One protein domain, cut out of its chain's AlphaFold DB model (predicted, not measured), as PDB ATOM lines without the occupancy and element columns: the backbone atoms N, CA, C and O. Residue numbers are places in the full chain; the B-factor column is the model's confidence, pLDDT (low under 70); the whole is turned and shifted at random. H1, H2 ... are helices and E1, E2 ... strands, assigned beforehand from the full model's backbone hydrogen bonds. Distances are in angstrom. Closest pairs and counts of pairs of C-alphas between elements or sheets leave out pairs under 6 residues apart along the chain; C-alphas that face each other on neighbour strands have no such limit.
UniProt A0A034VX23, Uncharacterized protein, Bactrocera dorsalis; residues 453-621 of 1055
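Overview. This is residues 453 to 621 of the 1055 residues of an uncharacterized protein of Bactrocera dorsalis (UniProt A0A034VX23). The model has two lobes: a larger one built on a small twisted sheet E3 E5 E4 between helices, and a smaller, looser one with H3 and the short hairpin E1 E2. In the larger lobe H5 covers one face of the sheet, and H1, with the long H6 side by side with it, lies on the other face: three layers, helices on both faces of a sheet. H2 and H4 lie between the lobes, and residues 616 to 621 at the far end of H6 stick out. The printed part has 169 residues, with named elements in the order H1 H2 H3 E1 E2 H4 E3 H5 E4 E5 H6; the class is mixed, helices and strands, and the larger sheet is mixed too. The whole is only just loose, close to compact, with a radius of gyration of the C-alphas of 18.7 A and spans of 55 by 37 by 33 A.

Arrangement. The larger sheet runs E3, residues 538 to 540, E5, residues 582 to 589, and E4, residues 571 to 579. E4 and E5 form an antiparallel hairpin, with N 574 and O 586 at 2.8 A. E3 is parallel to E5, with N 539 and O 585 at 3.0 A. H5, residues 550 to 560, is on this sheet at a height of 7.4 A, along the strands at 11 degrees to E3 on the local plane; its closest C-alphas to E3 are Glu 550 and Tyr 538, 6.0 A. H1, residues 453 to 467, is on the opposite face at a height of 8.7 A, across the strands at 88 degrees to E5 on the local plane. H6, residues 596 to 620, touches H1 at a shallow tilt of 27 degrees, the same way; the closest C-alphas are Val 459 and Gln 604, 5.4 A. H2, residues 474 to 477, only grazes the sheet with residues 474 to 475. H4, residues 526 to 533, is close to but not clearly touching H2, C-alphas 477 and 530 being closest at 6.8 A. H3, residues 492 to 503, is close to but not clearly touching H4, C-alphas 492 and 527 being closest at 6.5 A. E1, residues 507 to 509, and E2, residues 520 to 522, form an antiparallel hairpin, with N 508 and O 521 at 2.9 A. In H1, H3, H5 and H6 every O i to N i+4 pair is within hydrogen-bond range; in H4 2 of 4 are, and H2 is too short for such a pair.

Along the chain. H1 begins at C-alpha 453 (-7.426, -54.305, 40.610) and is 20.7 A long. H3 is 15.5 A, H5 15.4 A, E4 23.7 A and E5 22.4 A. H6, 35.8 A, ends at C-alpha 620 (26.584, -59.624, 49.218).

Size, cuts and confidence. The C-alphas farthest apart, of Thr 484 and Asp 567, are 58.2 A apart. The printed part has no cut. The link from H2 to H3, 14 residues, is long. Mean pLDDT of the printed part is 81.5; residues under 70 include 515 to 517, 563 to 569 and 590 to 593.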
ATOM      1  N   ARG A 453      -7.811 -55.416  39.715       83.44
ATOM      2  CA  ARG A 453      -7.426 -54.305  40.610       83.44
ATOM      3  C   ARG A 453      -6.468 -54.746  41.717       83.44
ATOM      4  O   ARG A 453      -5.445 -54.101  41.907       83.44
ATOM      5  N   THR A 454      -6.730 -55.869  42.385       84.56
ATOM      6  CA  THR A 454      -5.814 -56.403  43.409       84.56
ATOM      7  C   THR A 454      -4.451 -56.792  42.818       84.56
ATOM      8  O   THR A 454      -3.421 -56.581  43.459       84.56
ATOM      9  N   ALA A 455      -4.408 -57.297  41.580       84.56
ATOM     10  CA  ALA A 455      -3.152 -57.557  40.877       84.56
ATOM     11  C   ALA A 455      -2.415 -56.256  40.490       84.56
ATOM     12  O   ALA A 455      -1.203 -56.174  40.677       84.56
ATOM     13  N   GLU A 456      -3.121 -55.220  40.022       87.88
ATOM     14  CA  GLU A 456      -2.542 -53.893  39.748       87.88
ATOM     15  C   GLU A 456      -1.969 -53.235  41.007       87.88
ATOM     16  O   GLU A 456      -0.876 -52.676  40.953       87.88
ATOM     17  N   GLU A 457      -2.663 -53.324  42.143       87.50
ATOM     18  CA  GLU A 457      -2.206 -52.797  43.436       87.50
ATOM     19  C   GLU A 457      -0.951 -53.535  43.936       87.50
ATOM     20  O   GLU A 457       0.021 -52.896  44.342       87.50
ATOM     21  N   SER A 458      -0.922 -54.869  43.823       88.94
ATOM     22  CA  SER A 458       0.242 -55.700  44.172       88.94
ATOM     23  C   SER A 458       1.471 -55.380  43.305       88.94
ATOM     24  O   SER A 458       2.567 -55.129  43.825       88.94
ATOM     25  N   VAL A 459       1.274 -55.273  41.985       90.44
ATOM     26  CA  VAL A 459       2.308 -54.856  41.024       90.44
ATOM     27  C   VAL A 459       2.781 -53.434  41.312       90.44
ATOM     28  O   VAL A 459       3.984 -53.182  41.320       90.44
ATOM     29  N   LYS A 460       1.870 -52.498  41.606       88.94
ATOM     30  CA  LYS A 460       2.202 -51.108  41.943       88.94
ATOM     31  C   LYS A 460       3.100 -51.014  43.177       88.94
ATOM     32  O   LYS A 460       4.109 -50.313  43.125       88.94
ATOM     33  N   LEU A 461       2.767 -51.715  44.263       87.00
ATOM     34  CA  LEU A 461       3.587 -51.748  45.482       87.00
ATOM     35  C   LEU A 461       4.971 -52.358  45.216       87.00
ATOM     36  O   LEU A 461       5.987 -51.833  45.673       87.00
ATOM     37  N   SER A 462       5.020 -53.421  44.413       88.69
ATOM     38  CA  SER A 462       6.266 -54.110  44.058       88.69
ATOM     39  C   SER A 462       7.172 -53.240  43.168       88.69
ATOM     40  O   SER A 462       8.377 -53.156  43.408       88.69
ATOM     41  N   LEU A 463       6.599 -52.517  42.197       90.00
ATOM     42  CA  LEU A 463       7.312 -51.522  41.386       90.00
ATOM     43  C   LEU A 463       7.811 -50.342  42.230       90.00
ATOM     44  O   LEU A 463       8.952 -49.925  42.051       90.00
ATOM     45  N   LEU A 464       7.001 -49.827  43.164       87.62
ATOM     46  CA  LEU A 464       7.402 -48.747  44.075       87.62
ATOM     47  C   LEU A 464       8.655 -49.121  44.877       87.62
ATOM     48  O   LEU A 464       9.587 -48.321  44.938       87.62
ATOM     49  N   LYS A 465       8.720 -50.345  45.428       85.94
ATOM     50  CA  LYS A 465       9.914 -50.844  46.131       85.94
ATOM     51  C   LYS A 465      11.137 -50.918  45.206       85.94
ATOM     52  O   LYS A 465      12.224 -50.519  45.613       85.94
ATOM     53  N   LEU A 466      10.953 -51.364  43.960       86.38
ATOM     54  CA  LEU A 466      12.029 -51.517  42.974       86.38
ATOM     55  C   LEU A 466      12.611 -50.178  42.472       86.38
ATOM     56  O   LEU A 466      13.812 -50.094  42.227       86.38
ATOM     57  N   ILE A 467      11.790 -49.129  42.322       87.00
ATOM     58  CA  ILE A 467      12.237 -47.821  41.796       87.00
ATOM     59  C   ILE A 467      12.654 -46.816  42.883       87.00
ATOM     60  O   ILE A 467      13.287 -45.813  42.553       87.00
ATOM     61  N   LYS A 468      12.358 -47.100  44.162       81.62
ATOM     62  CA  LYS A 468      12.605 -46.265  45.363       81.62
ATOM     63  C   LYS A 468      13.981 -45.585  45.415       81.62
ATOM     64  O   LYS A 468      14.067 -44.437  45.835       81.62
ATOM     65  N   ASN A 469      15.029 -46.275  44.958       77.06
ATOM     66  CA  ASN A 469      16.422 -45.811  45.026       77.06
ATOM     67  C   ASN A 469      16.995 -45.372  43.659       77.06
ATOM     68  O   ASN A 469      18.194 -45.143  43.546       77.06
ATOM     69  N   THR A 470      16.172 -45.288  42.605       83.50
ATOM     70  CA  THR A 470      16.631 -45.007  41.222       83.50
ATOM     71  C   THR A 470      16.602 -43.527  40.831       83.50
ATOM     72  O   THR A 470      17.029 -43.171  39.738       83.50
ATOM     73  N   GLY A 471      16.058 -42.663  41.691       84.25
ATOM     74  CA  GLY A 471      15.840 -41.244  41.422       84.25
ATOM     75  C   GLY A 471      14.656 -40.704  42.219       84.25
ATOM     76  O   GLY A 471      14.113 -41.378  43.095       84.25
ATOM     77  N   ILE A 472      14.242 -39.484  41.907       83.88
ATOM     78  CA  ILE A 472      13.205 -38.738  42.623       83.88
ATOM     79  C   ILE A 472      11.828 -39.053  42.036       83.88
ATOM     80  O   ILE A 472      11.653 -39.091  40.818       83.88
ATOM     81  N   SER A 473      10.838 -39.272  42.905       82.75
ATOM     82  CA  SER A 473       9.465 -39.553  42.480       82.75
ATOM     83  C   SER A 473       8.831 -38.341  41.769       82.75
ATOM     84  O   SER A 473       9.066 -37.201  42.179       82.75
ATOM     85  N   PRO A 474       7.979 -38.545  40.744       80.50
ATOM     86  CA  PRO A 474       7.358 -37.458  39.982       80.50
ATOM     87  C   PRO A 474       6.574 -36.449  40.829       80.50
ATOM     88  O   PRO A 474       6.550 -35.266  40.495       80.50
ATOM     89  N   ASP A 475       5.981 -36.901  41.936       75.25
ATOM     90  CA  ASP A 475       5.194 -36.064  42.850       75.25
ATOM     91  C   ASP A 475       6.072 -35.102  43.687       75.25
ATOM     92  O   ASP A 475       5.598 -34.056  44.128       75.25
ATOM     93  N   LEU A 476       7.365 -35.412  43.869       78.75
ATOM     94  CA  LEU A 476       8.359 -34.553  44.539       78.75
ATOM     95  C   LEU A 476       9.255 -33.780  43.552       78.75
ATOM     96  O   LEU A 476       9.994 -32.875  43.952       78.75
ATOM     97  N   LEU A 477       9.190 -34.124  42.262       82.81
ATOM     98  CA  LEU A 477      10.109 -33.647  41.229       82.81
ATOM     99  C   LEU A 477       9.953 -32.152  40.909       82.81
ATOM    100  O   LEU A 477      10.925 -31.493  40.550       82.81
ATOM    101  N   TYR A 478       8.750 -31.598  41.059       84.38
ATOM    102  CA  TYR A 478       8.471 -30.188  40.782       84.38
ATOM    103  C   TYR A 478       8.204 -29.414  42.077       84.38
ATOM    104  O   TYR A 478       7.105 -28.899  42.292       84.38
ATOM    105  N   HIS A 479       9.207 -29.321  42.953       82.25
ATOM    106  CA  HIS A 479       9.128 -28.500  44.162       82.25
ATOM    107  C   HIS A 479       9.838 -27.145  44.001       82.25
ATOM    108  O   HIS A 479      10.754 -26.967  43.193       82.25
ATOM    109  N   CYS A 480       9.382 -26.151  44.757       81.75
ATOM    110  CA  CYS A 480       9.955 -24.813  44.786       81.75
ATOM    111  C   CYS A 480      11.257 -24.805  45.612       81.75
ATOM    112  O   CYS A 480      11.204 -25.115  46.803       81.75
ATOM    113  N   PRO A 481      12.412 -24.402  45.045       77.06
ATOM    114  CA  PRO A 481      13.687 -24.383  45.768       77.06
ATOM    115  C   PRO A 481      13.803 -23.251  46.807       77.06
ATOM    116  O   PRO A 481      14.803 -23.179  47.517       77.06
ATOM    117  N   GLN A 482      12.820 -22.347  46.900       71.81
ATOM    118  CA  GLN A 482      12.840 -21.237  47.856       71.81
ATOM    119  C   GLN A 482      12.387 -21.711  49.252       71.81
ATOM    120  O   GLN A 482      11.219 -22.089  49.401       71.81
ATOM    121  N   PRO A 483      13.242 -21.641  50.300       68.50
ATOM    122  CA  PRO A 483      12.964 -22.247  51.611       68.50
ATOM    123  C   PRO A 483      11.698 -21.744  52.313       68.50
ATOM    124  O   PRO A 483      11.141 -22.433  53.161       68.50
ATOM    125  N   THR A 484      11.245 -20.536  51.976       66.31
ATOM    126  CA  THR A 484      10.059 -19.886  52.553       66.31
ATOM    127  C   THR A 484       8.766 -20.158  51.782       66.31
ATOM    128  O   THR A 484       7.711 -19.701  52.213       66.31
ATOM    129  N   CYS A 485       8.821 -20.861  50.642       74.62
ATOM    130  CA  CYS A 485       7.652 -21.063  49.787       74.62
ATOM    131  C   CYS A 485       6.984 -22.433  49.947       74.62
ATOM    132  O   CYS A 485       5.760 -22.499  49.893       74.62
ATOM    133  N   GLY A 486       7.759 -23.520  50.057       70.62
ATOM    134  CA  GLY A 486       7.229 -24.886  50.212       70.62
ATOM    135  C   GLY A 486       6.269 -25.366  49.107       70.62
ATOM    136  O   GLY A 486       5.485 -26.278  49.341       70.62
ATOM    137  N   GLY A 487       6.268 -24.736  47.926       66.00
ATOM    138  CA  GLY A 487       5.307 -25.041  46.860       66.00
ATOM    139  C   GLY A 487       5.637 -26.333  46.109       66.00
ATOM    140  O   GLY A 487       6.753 -26.475  45.611       66.00
ATOM    141  N   PHE A 488       4.656 -27.224  45.966       77.00
ATOM    142  CA  PHE A 488       4.723 -28.446  45.154       77.00
ATOM    143  C   PHE A 488       3.744 -28.361  43.977       77.00
ATOM    144  O   PHE A 488       2.674 -27.761  44.098       77.00
ATOM    145  N   PHE A 489       4.098 -28.957  42.835       75.75
ATOM    146  CA  PHE A 489       3.328 -28.846  41.593       75.75
ATOM    147  C   PHE A 489       3.211 -30.192  40.873       75.75
ATOM    148  O   PHE A 489       4.161 -30.958  40.798       75.75
ATOM    149  N   SER A 490       2.050 -30.471  40.278       69.06
ATOM    150  CA  SER A 490       1.793 -31.734  39.568       69.06
ATOM    151  C   SER A 490       2.272 -31.748  38.106       69.06
ATOM    152  O   SER A 490       2.098 -32.750  37.405       69.06
ATOM    153  N   SER A 491       2.875 -30.653  37.625       75.88
ATOM    154  CA  SER A 491       3.549 -30.578  36.325       75.88
ATOM    155  C   SER A 491       4.626 -29.489  36.277       75.88
ATOM    156  O   SER A 491       4.564 -28.488  37.000       75.88
ATOM    157  N   TYR A 492       5.565 -29.653  35.339       85.12
ATOM    158  CA  TYR A 492       6.556 -28.642  34.970       85.12
ATOM    159  C   TYR A 492       5.915 -27.281  34.649       85.12
ATOM    160  O   TYR A 492       6.404 -26.258  35.113       85.12
ATOM    161  N   ASP A 493       4.806 -27.239  33.903       82.81
ATOM    162  CA  ASP A 493       4.203 -25.972  33.457       82.81
ATOM    163  C   ASP A 493       3.624 -25.155  34.626       82.81
ATOM    164  O   ASP A 493       3.678 -23.923  34.623       82.81
ATOM    165  N   LEU A 494       3.106 -25.837  35.655       78.56
ATOM    166  CA  LEU A 494       2.641 -25.209  36.893       78.56
ATOM    167  C   LEU A 494       3.817 -24.665  37.716       78.56
ATOM    168  O   LEU A 494       3.761 -23.517  38.161       78.56
ATOM    169  N   TRP A 495       4.896 -25.443  37.850       87.31
ATOM    170  CA  TRP A 495       6.136 -25.025  38.514       87.31
ATOM    171  C   TRP A 495       6.802 -23.840  37.803       87.31
ATOM    172  O   TRP A 495       7.100 -22.829  38.436       87.31
ATOM    173  N   TYR A 496       6.944 -23.903  36.478       83.94
ATOM    174  CA  TYR A 496       7.521 -22.846  35.645       83.94
ATOM    175  C   TYR A 496       6.716 -21.548  35.764       83.94
ATOM    176  O   TYR A 496       7.279 -20.467  35.970       83.94
ATOM    177  N   ARG A 497       5.380 -21.645  35.704       78.75
ATOM    178  CA  ARG A 497       4.483 -20.502  35.902       78.75
ATOM    179  C   ARG A 497       4.609 -19.928  37.315       78.75
ATOM    180  O   ARG A 497       4.585 -18.709  37.472       78.75
ATOM    181  N   HIS A 498       4.751 -20.775  38.329       81.56
ATOM    182  CA  HIS A 498       4.961 -20.351  39.711       81.56
ATOM    183  C   HIS A 498       6.304 -19.620  39.892       81.56
ATOM    184  O   HIS A 498       6.302 -18.487  40.374       81.56
ATOM    185  N   MET A 499       7.419 -20.201  39.439       80.94
ATOM    186  CA  MET A 499       8.747 -19.567  39.436       80.94
ATOM    187  C   MET A 499       8.719 -18.200  38.736       80.94
ATOM    188  O   MET A 499       9.121 -17.192  39.321       80.94
ATOM    189  N   SER A 500       8.143 -18.147  37.531       80.69
ATOM    190  CA  SER A 500       8.055 -16.925  36.719       80.69
ATOM    191  C   SER A 500       7.194 -15.825  37.361       80.69
ATOM    192  O   SER A 500       7.553 -14.652  37.295       80.69
ATOM    193  N   LEU A 501       6.049 -16.170  37.971       74.06
ATOM    194  CA  LEU A 501       5.054 -15.183  38.432       74.06
ATOM    195  C   LEU A 501       5.090 -14.868  39.936       74.06
ATOM    196  O   LEU A 501       4.534 -13.850  40.342       74.06
ATOM    197  N   ARG A 502       5.665 -15.738  40.776       73.50
ATOM    198  CA  ARG A 502       5.711 -15.552  42.243       73.50
ATOM    199  C   ARG A 502       7.105 -15.221  42.764       73.50
ATOM    200  O   ARG A 502       7.202 -14.548  43.783       73.50
ATOM    201  N   HIS A 503       8.150 -15.656  42.060       79.31
ATOM    202  CA  HIS A 503       9.544 -15.377  42.415       79.31
ATOM    203  C   HIS A 503      10.269 -14.502  41.382       79.31
ATOM    204  O   HIS A 503      11.345 -13.993  41.677       79.31
ATOM    205  N   CYS A 504       9.670 -14.288  40.202       80.62
ATOM    206  CA  CYS A 504      10.236 -13.498  39.100       80.62
ATOM    207  C   CYS A 504      11.639 -13.962  38.664       80.62
ATOM    208  O   CYS A 504      12.436 -13.179  38.149       80.62
ATOM    209  N   CYS A 505      11.930 -15.250  38.860       78.06
ATOM    210  CA  CYS A 505      13.182 -15.873  38.461       78.06
ATOM    211  C   CYS A 505      13.217 -16.114  36.944       78.06
ATOM    212  O   CYS A 505      12.191 -16.388  36.324       78.06
ATOM    213  N   LEU A 506      14.420 -16.064  36.367       79.88
ATOM    214  CA  LEU A 506      14.727 -16.543  35.008       79.88
ATOM    215  C   LEU A 506      15.801 -17.643  35.033       79.88
ATOM    216  O   LEU A 506      15.782 -18.544  34.196       79.88
ATOM    217  N   LEU A 507      16.685 -17.582  36.030       86.19
ATOM    218  CA  LEU A 507      17.629 -18.620  36.427       86.19
ATOM    219  C   LEU A 507      17.188 -19.210  37.775       86.19
ATOM    220  O   LEU A 507      16.606 -18.499  38.598       86.19
ATOM    221  N   SER A 508      17.485 -20.484  38.015       84.00
ATOM    222  CA  SER A 508      17.382 -21.123  39.332       84.00
ATOM    223  C   SER A 508      18.469 -22.182  39.496       84.00
ATOM    224  O   SER A 508      18.888 -22.809  38.526       84.00
ATOM    225  N   ILE A 509      18.890 -22.433  40.734       84.81
ATOM    226  CA  ILE A 509      19.678 -23.622  41.082       84.81
ATOM    227  C   ILE A 509      18.712 -24.803  41.234       84.81
ATOM    228  O   ILE A 509      17.598 -24.633  41.742       84.81
ATOM    229  N   CYS A 510      19.110 -25.996  40.789       85.00
ATOM    230  CA  CYS A 510      18.312 -27.200  41.007       85.00
ATOM    231  C   CYS A 510      18.461 -27.696  42.458       85.00
ATOM    232  O   CYS A 510      19.589 -27.940  42.898       85.00
ATOM    233  N   PRO A 511      17.358 -27.892  43.208       76.62
ATOM    234  CA  PRO A 511      17.431 -28.353  44.594       76.62
ATOM    235  C   PRO A 511      17.920 -29.804  44.711       76.62
ATOM    236  O   PRO A 511      18.430 -30.185  45.760       76.62
ATOM    237  N   HIS A 512      17.800 -30.594  43.639       82.81
ATOM    238  CA  HIS A 512      18.196 -32.004  43.581       82.81
ATOM    239  C   HIS A 512      19.682 -32.226  43.274       82.81
ATOM    240  O   HIS A 512      20.206 -33.305  43.534       82.81
ATOM    241  N   CYS A 513      20.382 -31.228  42.724       82.31
ATOM    242  CA  CYS A 513      21.808 -31.359  42.435       82.31
ATOM    243  C   CYS A 513      22.632 -31.505  43.718       82.31
ATOM    244  O   CYS A 513      22.412 -30.798  44.706       82.31
ATOM    245  N   THR A 514      23.645 -32.373  43.669       72.12
ATOM    246  CA  THR A 514      24.686 -32.456  44.700       72.12
ATOM    247  C   THR A 514      25.413 -31.116  44.819       72.12
ATOM    248  O   THR A 514      25.485 -30.356  43.850       72.12
ATOM    249  N   ASN A 515      25.944 -30.793  46.004       56.81
ATOM    250  CA  ASN A 515      26.530 -29.472  46.273       56.81
ATOM    251  C   ASN A 515      27.619 -29.083  45.258       56.81
ATOM    252  O   ASN A 515      27.648 -27.940  44.810       56.81
ATOM    253  N   ASP A 516      28.425 -30.049  44.821       52.41
ATOM    254  CA  ASP A 516      29.546 -29.861  43.889       52.41
ATOM    255  C   ASP A 516      29.108 -29.662  42.422       52.41
ATOM    256  O   ASP A 516      29.938 -29.420  41.548       52.41
ATOM    257  N   LYS A 517      27.802 -29.775  42.134       58.84
ATOM    258  CA  LYS A 517      27.195 -29.632  40.796       58.84
ATOM    259  C   LYS A 517      26.053 -28.605  40.752       58.84
ATOM    260  O   LYS A 517      25.247 -28.623  39.825       58.84
ATOM    261  N   LYS A 518      25.950 -27.709  41.741       73.00
ATOM    262  CA  LYS A 518      24.914 -26.656  41.796       73.00
ATOM    263  C   LYS A 518      25.235 -25.475  40.876       73.00
ATOM    264  O   LYS A 518      25.668 -24.420  41.330       73.00
ATOM    265  N   THR A 519      24.991 -25.650  39.580       77.69
ATOM    266  CA  THR A 519      24.954 -24.551  38.605       77.69
ATOM    267  C   THR A 519      23.586 -23.865  38.591       77.69
ATOM    268  O   THR A 519      22.554 -24.488  38.848       77.69
ATOM    269  N   GLU A 520      23.567 -22.572  38.265       84.88
ATOM    270  CA  GLU A 520      22.336 -21.885  37.871       84.88
ATOM    271  C   GLU A 520      21.939 -22.312  36.452       84.88
ATOM    272  O   GLU A 520      22.775 -22.340  35.549       84.88
ATOM    273  N   LEU A 521      20.662 -22.644  36.259       86.38
ATOM    274  CA  LEU A 521      20.090 -23.061  34.979       86.38
ATOM    275  C   LEU A 521      18.903 -22.156  34.601       86.38
ATOM    276  O   LEU A 521      18.129 -21.771  35.486       86.38
ATOM    277  N   PRO A 522      18.710 -21.829  33.310       88.62
ATOM    278  CA  PRO A 522      17.481 -21.216  32.813       88.62
ATOM    279  C   PRO A 522      16.243 -22.037  33.179       88.62
ATOM    280  O   PRO A 522      16.243 -23.258  33.033       88.62
ATOM    281  N   LEU A 523      15.151 -21.376  33.585       85.81
ATOM    282  CA  LEU A 523      13.895 -22.059  33.947       85.81
ATOM    283  C   LEU A 523      13.328 -22.959  32.835       85.81
ATOM    284  O   LEU A 523      12.551 -23.859  33.139       85.81
ATOM    285  N   LEU A 524      13.696 -22.720  31.571       87.56
ATOM    286  CA  LEU A 524      13.274 -23.528  30.425       87.56
ATOM    287  C   LEU A 524      13.951 -24.912  30.407       87.56
ATOM    288  O   LEU A 524      13.306 -25.925  30.135       87.56
ATOM    289  N   ASP A 525      15.235 -24.951  30.762       88.12
ATOM    290  CA  ASP A 525      16.102 -26.133  30.684       88.12
ATOM    291  C   ASP A 525      15.794 -27.126  31.818       88.12
ATOM    292  O   ASP A 525      16.038 -28.330  31.707       88.12
ATOM    293  N   PHE A 526      15.146 -26.645  32.887       86.81
ATOM    294  CA  PHE A 526      14.608 -27.470  33.970       86.81
ATOM    295  C   PHE A 526      13.660 -28.574  33.496       86.81
ATOM    296  O   PHE A 526      13.531 -29.584  34.184       86.81
ATOM    297  N   LYS A 527      13.027 -28.437  32.324       85.06
ATOM    298  CA  LYS A 527      12.175 -29.492  31.763       85.06
ATOM    299  C   LYS A 527      12.953 -30.774  31.456       85.06
ATOM    300  O   LYS A 527      12.459 -31.860  31.743       85.06
ATOM    301  N   GLU A 528      14.152 -30.645  30.894       85.56
ATOM    302  CA  GLU A 528      15.040 -31.773  30.592       85.56
ATOM    303  C   GLU A 528      15.897 -32.124  31.811       85.56
ATOM    304  O   GLU A 528      16.072 -33.294  32.142       85.56
ATOM    305  N   HIS A 529      16.361 -31.119  32.559       86.75
ATOM    306  CA  HIS A 529      17.170 -31.351  33.752       86.75
ATOM    307  C   HIS A 529      16.407 -32.089  34.865       86.75
ATOM    308  O   HIS A 529      16.966 -32.991  35.482       86.75
ATOM    309  N   PHE A 530      15.119 -31.807  35.103       86.69
ATOM    310  CA  PHE A 530      14.333 -32.606  36.051       86.69
ATOM    311  C   PHE A 530      14.160 -34.064  35.592       86.69
ATOM    312  O   PHE A 530      14.134 -34.953  36.437       86.69
ATOM    313  N   GLN A 531      14.128 -34.353  34.287       82.19
ATOM    314  CA  GLN A 531      14.090 -35.741  33.801       82.19
ATOM    315  C   GLN A 531      15.380 -36.510  34.127       82.19
ATOM    316  O   GLN A 531      15.317 -37.717  34.335       82.19
ATOM    317  N   GLN A 532      16.523 -35.826  34.268       83.56
ATOM    318  CA  GLN A 532      17.793 -36.429  34.711       83.56
ATOM    319  C   GLN A 532      17.773 -36.849  36.193       83.56
ATOM    320  O   GLN A 532      18.553 -37.711  36.585       83.56
ATOM    321  N   HIS A 533      16.895 -36.250  37.009       83.19
ATOM    322  CA  HIS A 533      16.712 -36.587  38.431       83.19
ATOM    323  C   HIS A 533      15.537 -37.536  38.688       83.19
ATOM    324  O   HIS A 533      15.374 -38.004  39.813       83.19
ATOM    325  N   CYS A 534      14.686 -37.789  37.692       84.12
ATOM    326  CA  CYS A 534      13.497 -38.623  37.847       84.12
ATOM    327  C   CYS A 534      13.873 -40.090  38.111       84.12
ATOM    328  O   CYS A 534      14.809 -40.616  37.508       84.12
ATOM    329  N   CYS A 535      13.114 -40.771  38.974       87.88
ATOM    330  CA  CYS A 535      13.214 -42.220  39.135       87.88
ATOM    331  C   CYS A 535      12.955 -42.959  37.812       87.88
ATOM    332  O   CYS A 535      12.348 -42.426  36.879       87.88
ATOM    333  N   HIS A 536      13.398 -44.210  37.728       91.81
ATOM    334  CA  HIS A 536      13.170 -45.049  36.559       91.81
ATOM    335  C   HIS A 536      11.666 -45.298  36.347       91.81
ATOM    336  O   HIS A 536      10.990 -45.863  37.205       91.81
ATOM    337  N   LEU A 537      11.144 -44.894  35.182       89.81
ATOM    338  CA  LEU A 537       9.732 -45.048  34.783       89.81
ATOM    339  C   LEU A 537       9.529 -46.027  33.618       89.81
ATOM    340  O   LEU A 537       8.416 -46.162  33.096       89.81
ATOM    341  N   TYR A 538      10.602 -46.698  33.208       91.38
ATOM    342  CA  TYR A 538      10.611 -47.715  32.167       91.38
ATOM    343  C   TYR A 538      11.192 -49.012  32.722       91.38
ATOM    344  O   TYR A 538      12.072 -48.976  33.584       91.38
ATOM    345  N   GLY A 539      10.722 -50.160  32.233       91.31
ATOM    346  CA  GLY A 539      11.283 -51.447  32.631       91.31
ATOM    347  C   GLY A 539      11.048 -52.581  31.643       91.31
ATOM    348  O   GLY A 539      10.108 -52.559  30.846       91.31
ATOM    349  N   CYS A 540      11.921 -53.582  31.701       91.62
ATOM    350  CA  CYS A 540      11.873 -54.767  30.858       91.62
ATOM    351  C   CYS A 540      11.008 -55.869  31.489       91.62
ATOM    352  O   CYS A 540      11.286 -56.339  32.591       91.62
ATOM    353  N   PHE A 541      10.004 -56.346  30.750       89.75
ATOM    354  CA  PHE A 541       9.125 -57.439  31.183       89.75
ATOM    355  C   PHE A 541       9.847 -58.785  31.378       89.75
ATOM    356  O   PHE A 541       9.375 -59.622  32.134       89.75
ATOM    357  N   HIS A 542      10.976 -59.015  30.701       87.31
ATOM    358  CA  HIS A 542      11.648 -60.321  30.687       87.31
ATOM    359  C   HIS A 542      12.639 -60.537  31.848       87.31
ATOM    360  O   HIS A 542      13.024 -61.674  32.106       87.31
ATOM    361  N   CYS A 543      13.058 -59.473  32.542       88.25
ATOM    362  CA  CYS A 543      14.040 -59.541  33.637       88.25
ATOM    363  C   CYS A 543      13.760 -58.596  34.822       88.25
ATOM    364  O   CYS A 543      14.461 -58.660  35.833       88.25
ATOM    365  N   GLY A 544      12.776 -57.697  34.703       88.31
ATOM    366  CA  GLY A 544      12.444 -56.707  35.727       88.31
ATOM    367  C   GLY A 544      13.425 -55.535  35.834       88.31
ATOM    368  O   GLY A 544      13.289 -54.735  36.753       88.31
ATOM    369  N   GLU A 545      14.415 -55.403  34.945       89.38
ATOM    370  CA  GLU A 545      15.334 -54.257  34.977       89.38
ATOM    371  C   GLU A 545      14.631 -52.946  34.632       89.38
ATOM    372  O   GLU A 545      13.694 -52.926  33.832       89.38
ATOM    373  N   THR A 546      15.072 -51.857  35.267       92.00
ATOM    374  CA  THR A 546      14.437 -50.537  35.199       92.00
ATOM    375  C   THR A 546      15.401 -49.497  34.643       92.00
ATOM    376  O   THR A 546      16.606 -49.568  34.882       92.00
ATOM    377  N   PHE A 547      14.869 -48.518  33.912       89.88
ATOM    378  CA  PHE A 547      15.649 -47.541  33.154       89.88
ATOM    379  C   PHE A 547      15.033 -46.138  33.238       89.88
ATOM    380  O   PHE A 547      13.816 -45.969  33.374       89.88
ATOM    381  N   SER A 548      15.878 -45.114  33.100       86.69
ATOM    382  CA  SER A 548      15.471 -43.701  33.086       86.69
ATOM    383  C   SER A 548      14.680 -43.302  31.836       86.69
ATOM    384  O   SER A 548      13.894 -42.358  31.879       86.69
ATOM    385  N   ASN A 549      14.862 -44.013  30.719       87.94
ATOM    386  CA  ASN A 549      14.255 -43.678  29.433       87.94
ATOM    387  C   ASN A 549      13.877 -44.921  28.608       87.94
ATOM    388  O   ASN A 549      14.389 -46.026  28.811       87.94
ATOM    389  N   GLU A 550      12.978 -44.712  27.643       89.44
ATOM    390  CA  GLU A 550      12.431 -45.781  26.807       89.44
ATOM    391  C   GLU A 550      13.483 -46.440  25.909       89.44
ATOM    392  O   GLU A 550      13.474 -47.661  25.756       89.44
ATOM    393  N   GLN A 551      14.393 -45.647  25.332       88.44
ATOM    394  CA  GLN A 551      15.373 -46.137  24.366       88.44
ATOM    395  C   GLN A 551      16.338 -47.123  25.027       88.44
ATOM    396  O   GLN A 551      16.450 -48.245  24.551       88.44
ATOM    397  N   ALA A 552      16.882 -46.787  26.200       88.88
ATOM    398  CA  ALA A 552      17.724 -47.696  26.978       88.88
ATOM    399  C   ALA A 552      17.026 -49.032  27.308       88.88
ATOM    400  O   ALA A 552      17.666 -50.082  27.315       88.88
ATOM    401  N   THR A 553      15.701 -49.025  27.513       89.94
ATOM    402  CA  THR A 553      14.931 -50.266  27.726       89.94
ATOM    403  C   THR A 553      14.776 -51.074  26.431       89.94
ATOM    404  O   THR A 553      14.810 -52.304  26.461       89.94
ATOM    405  N   ARG A 554      14.605 -50.405  25.281       88.69
ATOM    406  CA  ARG A 554      14.563 -51.050  23.956       88.69
ATOM    407  C   ARG A 554      15.919 -51.663  23.608       88.69
ATOM    408  O   ARG A 554      15.954 -52.834  23.238       88.69
ATOM    409  N   ASP A 555      16.999 -50.913  23.809       88.44
ATOM    410  CA  ASP A 555      18.379 -51.345  23.576       88.44
ATOM    411  C   ASP A 555      18.708 -52.575  24.437       88.44
ATOM    412  O   ASP A 555      19.112 -53.612  23.908       88.44
ATOM    413  N   HIS A 556      18.406 -52.516  25.742       89.69
ATOM    414  CA  HIS A 556      18.502 -53.658  26.659       89.69
ATOM    415  C   HIS A 556      17.759 -54.894  26.139       89.69
ATOM    416  O   HIS A 556      18.340 -55.974  26.058       89.69
ATOM    417  N   ILE A 557      16.489 -54.753  25.734       87.38
ATOM    418  CA  ILE A 557      15.698 -55.877  25.203       87.38
ATOM    419  C   ILE A 557      16.334 -56.458  23.932       87.38
ATOM    420  O   ILE A 557      16.318 -57.676  23.749       87.38
ATOM    421  N   THR A 558      16.919 -55.629  23.064       85.88
ATOM    422  CA  THR A 558      17.598 -56.120  21.855       85.88
ATOM    423  C   THR A 558      18.933 -56.814  22.123       85.88
ATOM    424  O   THR A 558      19.297 -57.689  21.342       85.88
ATOM    425  N   LEU A 559      19.633 -56.474  23.212       86.12
ATOM    426  CA  LEU A 559      20.959 -57.012  23.546       86.12
ATOM    427  C   LEU A 559      20.888 -58.201  24.521       86.12
ATOM    428  O   LEU A 559      21.410 -59.272  24.231       86.12
ATOM    429  N   ALA A 560      20.197 -58.051  25.654       84.69
ATOM    430  CA  ALA A 560      20.120 -59.068  26.707       84.69
ATOM    431  C   ALA A 560      19.069 -60.166  26.440       84.69
ATOM    432  O   ALA A 560      19.096 -61.226  27.068       84.69
ATOM    433  N   HIS A 561      18.125 -59.928  25.521       84.06
ATOM    434  CA  HIS A 561      17.007 -60.838  25.235       84.06
ATOM    435  C   HIS A 561      16.899 -61.233  23.749       84.06
ATOM    436  O   HIS A 561      15.820 -61.574  23.257       84.06
ATOM    437  N   THR A 562      18.041 -61.265  23.051       72.44
ATOM    438  CA  THR A 562      18.217 -61.769  21.671       72.44
ATOM    439  C   THR A 562      17.487 -63.091  21.412       72.44
ATOM    440  O   THR A 562      16.730 -63.203  20.447       72.44
ATOM    441  N   ASN A 563      17.649 -64.061  22.317       67.94
ATOM    442  CA  ASN A 563      17.094 -65.416  22.215       67.94
ATOM    443  C   ASN A 563      15.555 -65.491  22.276       67.94
ATOM    444  O   ASN A 563      14.983 -66.536  21.962       67.94
ATOM    445  N   ILE A 564      14.852 -64.418  22.665       66.69
ATOM    446  CA  ILE A 564      13.384 -64.415  22.768       66.69
ATOM    447  C   ILE A 564      12.766 -64.176  21.381       66.69
ATOM    448  O   ILE A 564      12.282 -63.089  21.084       66.69
ATOM    449  N   ASN A 565      12.796 -65.221  20.549       54.06
ATOM    450  CA  ASN A 565      12.112 -65.400  19.257       54.06
ATOM    451  C   ASN A 565      12.458 -64.394  18.125       54.06
ATOM    452  O   ASN A 565      12.401 -63.177  18.288       54.06
ATOM    453  N   THR A 566      12.808 -64.891  16.937       53.06
ATOM    454  CA  THR A 566      13.365 -64.080  15.832       53.06
ATOM    455  C   THR A 566      12.333 -63.296  15.024       53.06
ATOM    456  O   THR A 566      12.671 -62.274  14.431       53.06
ATOM    457  N   ASP A 567      11.078 -63.740  15.021       53.81
ATOM    458  CA  ASP A 567      10.134 -63.404  13.943       53.81
ATOM    459  C   ASP A 567       9.242 -62.185  14.254       53.81
ATOM    460  O   ASP A 567       8.390 -61.800  13.453       53.81
ATOM    461  N   SER A 568       9.443 -61.556  15.417       52.94
ATOM    462  CA  SER A 568       8.677 -60.401  15.893       52.94
ATOM    463  C   SER A 568       9.605 -59.277  16.357       52.94
ATOM    464  O   SER A 568      10.261 -59.363  17.398       52.94
ATOM    465  N   THR A 569       9.653 -58.195  15.578       57.62
ATOM    466  CA  THR A 569      10.399 -56.964  15.894       57.62
ATOM    467  C   THR A 569       9.576 -55.953  16.702       57.62
ATOM    468  O   THR A 569      10.091 -54.911  17.107       57.62
ATOM    469  N   THR A 570       8.297 -56.235  16.968       71.69
ATOM    470  CA  THR A 570       7.379 -55.326  17.664       71.69
ATOM    471  C   THR A 570       7.492 -55.455  19.185       71.69
ATOM    472  O   THR A 570       6.818 -56.254  19.839       71.69
ATOM    473  N   ILE A 571       8.332 -54.600  19.776       80.44
ATOM    474  CA  ILE A 571       8.336 -54.354  21.225       80.44
ATOM    475  C   ILE A 571       7.104 -53.512  21.585       80.44
ATOM    476  O   ILE A 571       7.019 -52.332  21.230       80.44
ATOM    477  N   GLN A 572       6.166 -54.127  22.303       83.75
ATOM    478  CA  GLN A 572       4.945 -53.518  22.827       83.75
ATOM    479  C   GLN A 572       5.219 -52.846  24.180       83.75
ATOM    480  O   GLN A 572       6.074 -53.291  24.944       83.75
ATOM    481  N   THR A 573       4.466 -51.789  24.496       87.50
ATOM    482  CA  THR A 573       4.546 -51.083  25.782       87.50
ATOM    483  C   THR A 573       3.234 -51.239  26.549       87.50
ATOM    484  O   THR A 573       2.213 -50.666  26.170       87.50
ATOM    485  N   ALA A 574       3.256 -52.004  27.638       86.69
ATOM    486  CA  ALA A 574       2.183 -52.049  28.624       86.69
ATOM    487  C   ALA A 574       2.332 -50.902  29.641       86.69
ATOM    488  O   ALA A 574       3.424 -50.366  29.839       86.69
ATOM    489  N   LYS A 575       1.230 -50.514  30.295       90.00
ATOM    490  CA  LYS A 575       1.210 -49.428  31.288       90.00
ATOM    491  C   LYS A 575       0.530 -49.847  32.589       90.00
ATOM    492  O   LYS A 575      -0.564 -50.424  32.572       90.00
ATOM    493  N   VAL A 576       1.175 -49.496  33.700       86.19
ATOM    494  CA  VAL A 576       0.655 -49.616  35.071       86.19
ATOM    495  C   VAL A 576       0.555 -48.210  35.664       86.19
ATOM    496  O   VAL A 576       1.513 -47.437  35.598       86.19
ATOM    497  N   ALA A 577      -0.611 -47.852  36.203       83.38
ATOM    498  CA  ALA A 577      -0.828 -46.550  36.832       83.38
ATOM    499  C   ALA A 577      -0.099 -46.498  38.183       83.38
ATOM    500  O   ALA A 577      -0.334 -47.345  39.044       83.38
ATOM    501  N   LEU A 578       0.795 -45.521  38.367       80.50
ATOM    502  CA  LEU A 578       1.722 -45.513  39.501       80.50
ATOM    503  C   LEU A 578       1.634 -44.192  40.280       80.50
ATOM    504  O   LEU A 578       1.275 -44.214  41.459       80.50
ATOM    505  N   TYR A 579       1.803 -43.061  39.597       76.62
ATOM    506  CA  TYR A 579       1.629 -41.704  40.131       76.62
ATOM    507  C   TYR A 579       0.413 -41.013  39.493       76.62
ATOM    508  O   TYR A 579      -0.063 -41.448  38.444       76.62
ATOM    509  N   PHE A 580      -0.081 -39.921  40.090       60.78
ATOM    510  CA  PHE A 580      -1.337 -39.263  39.673       60.78
ATOM    511  C   PHE A 580      -1.359 -38.871  38.183       60.78
ATOM    512  O   PHE A 580      -2.373 -39.043  37.511       60.78
ATOM    513  N   ASN A 581      -0.219 -38.408  37.656       65.69
ATOM    514  CA  ASN A 581      -0.052 -38.007  36.254       65.69
ATOM    515  C   ASN A 581       0.860 -38.943  35.431       65.69
ATOM    516  O   ASN A 581       1.114 -38.647  34.262       65.69
ATOM    517  N   GLN A 582       1.405 -40.031  36.002       78.00
ATOM    518  CA  GLN A 582       2.444 -40.836  35.338       78.00
ATOM    519  C   GLN A 582       2.306 -42.351  35.570       78.00
ATOM    520  O   GLN A 582       2.149 -42.838  36.691       78.00
ATOM    521  N   SER A 583       2.409 -43.106  34.474       87.19
ATOM    522  CA  SER A 583       2.412 -44.572  34.445       87.19
ATOM    523  C   SER A 583       3.825 -45.123  34.279       87.19
ATOM    524  O   SER A 583       4.578 -44.598  33.458       87.19
ATOM    525  N   PHE A 584       4.130 -46.237  34.940       90.44
ATOM    526  CA  PHE A 584       5.324 -47.025  34.632       90.44
ATOM    527  C   PHE A 584       5.112 -47.787  33.316       90.44
ATOM    528  O   PHE A 584       4.040 -48.360  33.083       90.44
ATOM    529  N   ASN A 585       6.113 -47.744  32.436       91.69
ATOM    530  CA  ASN A 585       6.034 -48.211  31.054       91.69
ATOM    531  C   ASN A 585       6.841 -49.502  30.907       91.69
ATOM    532  O   ASN A 585       8.061 -49.514  31.051       91.69
ATOM    533  N   ILE A 586       6.149 -50.598  30.622       90.44
ATOM    534  CA  ILE A 586       6.709 -51.947  30.663       90.44
ATOM    535  C   ILE A 586       6.854 -52.438  29.236       90.44
ATOM    536  O   ILE A 586       5.858 -52.594  28.528       90.44
ATOM    537  N   LEU A 587       8.090 -52.649  28.801       90.50
ATOM    538  CA  LEU A 587       8.392 -53.058  27.441       90.50
ATOM    539  C   LEU A 587       8.550 -54.580  27.384       90.50
ATOM    540  O   LEU A 587       9.333 -55.169  28.132       90.50
ATOM    541  N   LEU A 588       7.793 -55.202  26.481       87.44
ATOM    542  CA  LEU A 588       7.797 -56.637  26.213       87.44
ATOM    543  C   LEU A 588       7.895 -56.896  24.708       87.44
ATOM    544  O   LEU A 588       7.290 -56.185  23.905       87.44
ATOM    545  N   LYS A 589       8.641 -57.927  24.310       76.75
ATOM    546  CA  LYS A 589       8.700 -58.363  22.913       76.75
ATOM    547  C   LYS A 589       7.453 -59.193  22.597       76.75
ATOM    548  O   LYS A 589       7.197 -60.196  23.263       76.75
ATOM    549  N   SER A 590       6.632 -58.740  21.647       65.88
ATOM    550  CA  SER A 590       5.306 -59.326  21.417       65.88
ATOM    551  C   SER A 590       5.389 -60.680  20.705       65.88
ATOM    552  O   SER A 590       6.188 -60.857  19.786       65.88
ATOM    553  N   GLY A 591       4.539 -61.627  21.108       57.81
ATOM    554  CA  GLY A 591       4.442 -62.961  20.497       57.81
ATOM    555  C   GLY A 591       3.027 -63.543  20.510       57.81
ATOM    556  O   GLY A 591       2.643 -64.228  19.567       57.81
ATOM    557  N   GLN A 592       2.234 -63.232  21.540       55.28
ATOM    558  CA  GLN A 592       0.792 -63.487  21.624       55.28
ATOM    559  C   GLN A 592       0.131 -62.360  22.432       55.28
ATOM    560  O   GLN A 592       0.765 -61.799  23.328       55.28
ATOM    561  N   GLU A 593      -1.136 -62.045  22.150       57.78
ATOM    562  CA  GLU A 593      -1.931 -61.177  23.025       57.78
ATOM    563  C   GLU A 593      -2.262 -61.927  24.325       57.78
ATOM    564  O   GLU A 593      -2.891 -62.984  24.294       57.78
ATOM    565  N   LYS A 594      -1.837 -61.378  25.468       70.50
ATOM    566  CA  LYS A 594      -2.209 -61.869  26.803       70.50
ATOM    567  C   LYS A 594      -3.312 -60.996  27.385       70.50
ATOM    568  O   LYS A 594      -3.319 -59.781  27.176       70.50
ATOM    569  N   ASP A 595      -4.221 -61.596  28.146       82.75
ATOM    570  CA  ASP A 595      -5.184 -60.823  28.922       82.75
ATOM    571  C   ASP A 595      -4.476 -60.030  30.041       82.75
ATOM    572  O   ASP A 595      -3.363 -60.354  30.470       82.75
ATOM    573  N   ARG A 596      -5.129 -58.967  30.524       86.88
ATOM    574  CA  ARG A 596      -4.520 -58.053  31.500       86.88
ATOM    575  C   ARG A 596      -4.246 -58.713  32.855       86.88
ATOM    576  O   ARG A 596      -3.304 -58.295  33.516       86.88
ATOM    577  N   TYR A 597      -5.024 -59.712  33.269       84.88
ATOM    578  CA  TYR A 597      -4.822 -60.380  34.555       84.88
ATOM    579  C   TYR A 597      -3.599 -61.300  34.505       84.88
ATOM    580  O   TYR A 597      -2.702 -61.163  35.334       84.88
ATOM    581  N   THR A 598      -3.491 -62.144  33.475       85.81
ATOM    582  CA  THR A 598      -2.315 -63.002  33.249       85.81
ATOM    583  C   THR A 598      -1.035 -62.175  33.089       85.81
ATOM    584  O   THR A 598      -0.024 -62.489  33.716       85.81
ATOM    585  N   LEU A 599      -1.086 -61.064  32.339       87.31
ATOM    586  CA  LEU A 599       0.041 -60.130  32.214       87.31
ATOM    587  C   LEU A 599       0.513 -59.602  33.582       87.31
ATOM    588  O   LEU A 599       1.716 -59.523  33.819       87.31
ATOM    589  N   LEU A 600      -0.415 -59.227  34.471       88.75
ATOM    590  CA  LEU A 600      -0.092 -58.703  35.802       88.75
ATOM    591  C   LEU A 600       0.477 -59.782  36.735       88.75
ATOM    592  O   LEU A 600       1.365 -59.468  37.522       88.75
ATOM    593  N   LEU A 601       0.016 -61.032  36.640       88.81
ATOM    594  CA  LEU A 601       0.550 -62.142  37.439       88.81
ATOM    595  C   LEU A 601       1.987 -62.508  37.036       88.81
ATOM    596  O   LEU A 601       2.855 -62.591  37.901       88.81
ATOM    597  N   GLU A 602       2.260 -62.658  35.735       89.88
ATOM    598  CA  GLU A 602       3.623 -62.905  35.233       89.88
ATOM    599  C   GLU A 602       4.569 -61.747  35.590       89.88
ATOM    600  O   GLU A 602       5.686 -61.953  36.064       89.88
ATOM    601  N   LEU A 603       4.097 -60.510  35.416       90.06
ATOM    602  CA  LEU A 603       4.832 -59.307  35.790       90.06
ATOM    603  C   LEU A 603       5.145 -59.264  37.293       90.06
ATOM    604  O   LEU A 603       6.259 -58.904  37.672       90.06
ATOM    605  N   GLN A 604       4.187 -59.637  38.145       92.19
ATOM    606  CA  GLN A 604       4.374 -59.690  39.593       92.19
ATOM    607  C   GLN A 604       5.479 -60.680  39.981       92.19
ATOM    608  O   GLN A 604       6.324 -60.352  40.814       92.19
ATOM    609  N   GLU A 605       5.518 -61.858  39.352       91.56
ATOM    610  CA  GLU A 605       6.583 -62.842  39.562       91.56
ATOM    611  C   GLU A 605       7.955 -62.296  39.130       91.56
ATOM    612  O   GLU A 605       8.917 -62.362  39.901       91.56
ATOM    613  N   VAL A 606       8.050 -61.687  37.941       91.56
ATOM    614  CA  VAL A 606       9.302 -61.091  37.442       91.56
ATOM    615  C   VAL A 606       9.800 -59.971  38.363       91.56
ATOM    616  O   VAL A 606      10.980 -59.960  38.721       91.56
ATOM    617  N   ILE A 607       8.925 -59.058  38.804       90.44
ATOM    618  CA  ILE A 607       9.303 -57.978  39.731       90.44
ATOM    619  C   ILE A 607       9.759 -58.554  41.074       90.44
ATOM    620  O   ILE A 607      10.798 -58.137  41.584       90.44
ATOM    621  N   GLN A 608       9.030 -59.517  41.650       90.12
ATOM    622  CA  GLN A 608       9.417 -60.137  42.921       90.12
ATOM    623  C   GLN A 608      10.768 -60.848  42.822       90.12
ATOM    624  O   GLN A 608      11.588 -60.735  43.734       90.12
ATOM    625  N   ASN A 609      11.030 -61.549  41.721       89.25
ATOM    626  CA  ASN A 609      12.308 -62.215  41.500       89.25
ATOM    627  C   ASN A 609      13.446 -61.204  41.282       89.25
ATOM    628  O   ASN A 609      14.537 -61.406  41.820       89.25
ATOM    629  N   ARG A 610      13.193 -60.065  40.617       89.62
ATOM    630  CA  ARG A 610      14.186 -58.984  40.522       89.62
ATOM    631  C   ARG A 610      14.432 -58.281  41.858       89.62
ATOM    632  O   ARG A 610      15.586 -57.991  42.159       89.62
ATOM    633  N   CYS A 611      13.404 -58.059  42.679       86.44
ATOM    634  CA  CYS A 611      13.564 -57.491  44.023       86.44
ATOM    635  C   CYS A 611      14.469 -58.379  44.888       86.44
ATOM    636  O   CYS A 611      15.480 -57.891  45.382       86.44
ATOM    637  N   LYS A 612      14.193 -59.692  44.953       86.38
ATOM    638  CA  LYS A 612      15.040 -60.673  45.664       86.38
ATOM    639  C   LYS A 612      16.489 -60.672  45.162       86.38
ATOM    640  O   LYS A 612      17.416 -60.814  45.952       86.38
ATOM    641  N   TYR A 613      16.697 -60.523  43.851       85.69
ATOM    642  CA  TYR A 613      18.034 -60.446  43.253       85.69
ATOM    643  C   TYR A 613      18.783 -59.163  43.653       85.69
ATOM    644  O   TYR A 613      19.950 -59.231  44.029       85.69
ATOM    645  N   VAL A 614      18.114 -58.006  43.635       80.25
ATOM    646  CA  VAL A 614      18.695 -56.720  44.068       80.25
ATOM    647  C   VAL A 614      18.983 -56.717  45.573       80.25
ATOM    648  O   VAL A 614      20.057 -56.286  45.984       80.25
ATOM    649  N   GLU A 615      18.076 -57.260  46.391       80.88
ATOM    650  CA  GLU A 615      18.285 -57.469  47.831       80.88
ATOM    651  C   GLU A 615      19.497 -58.374  48.083       80.88
ATOM    652  O   GLU A 615      20.378 -58.018  48.865       80.88
ATOM    653  N   LYS A 616      19.598 -59.504  47.369       82.38
ATOM    654  CA  LYS A 616      20.748 -60.408  47.458       82.38
ATOM    655  C   LYS A 616      22.066 -59.689  47.141       82.38
ATOM    656  O   LYS A 616      22.991 -59.772  47.945       82.38
ATOM    657  N   LEU A 617      22.146 -58.963  46.021       79.50
ATOM    658  CA  LEU A 617      23.347 -58.202  45.648       79.50
ATOM    659  C   LEU A 617      23.715 -57.143  46.698       79.50
ATOM    660  O   LEU A 617      24.894 -56.954  46.991       79.50
ATOM    661  N   TYR A 618      22.720 -56.474  47.293       79.12
ATOM    662  CA  TYR A 618      22.951 -55.542  48.394       79.12
ATOM    663  C   TYR A 618      23.586 -56.255  49.596       79.12
ATOM    664  O   TYR A 618      24.640 -55.818  50.059       79.12
ATOM    665  N   TYR A 619      23.021 -57.379  50.051       75.00
ATOM    666  CA  TYR A 619      23.575 -58.154  51.169       75.00
ATOM    667  C   TYR A 619      24.980 -58.710  50.881       75.00
ATOM    668  O   TYR A 619      25.835 -58.665  51.765       75.00
ATOM    669  N   GLU A 620      25.252 -59.165  49.654       79.12
ATOM    670  CA  GLU A 620      26.584 -59.624  49.218       79.12
ATOM    671  C   GLU A 620      27.624 -58.483  49.134       79.12
ATOM    672  O   GLU A 620      28.824 -58.749  49.169       79.12
ATOM    673  N   SER A 621      27.194 -57.214  49.081       82.06
ATOM    674  CA  SER A 621      28.082 -56.036  49.066       82.06
ATOM    675  C   SER A 621      28.517 -55.530  50.453       82.06
ATOM    676  O   SER A 621      29.408 -54.677  50.553       82.06
TER     677      SER A 621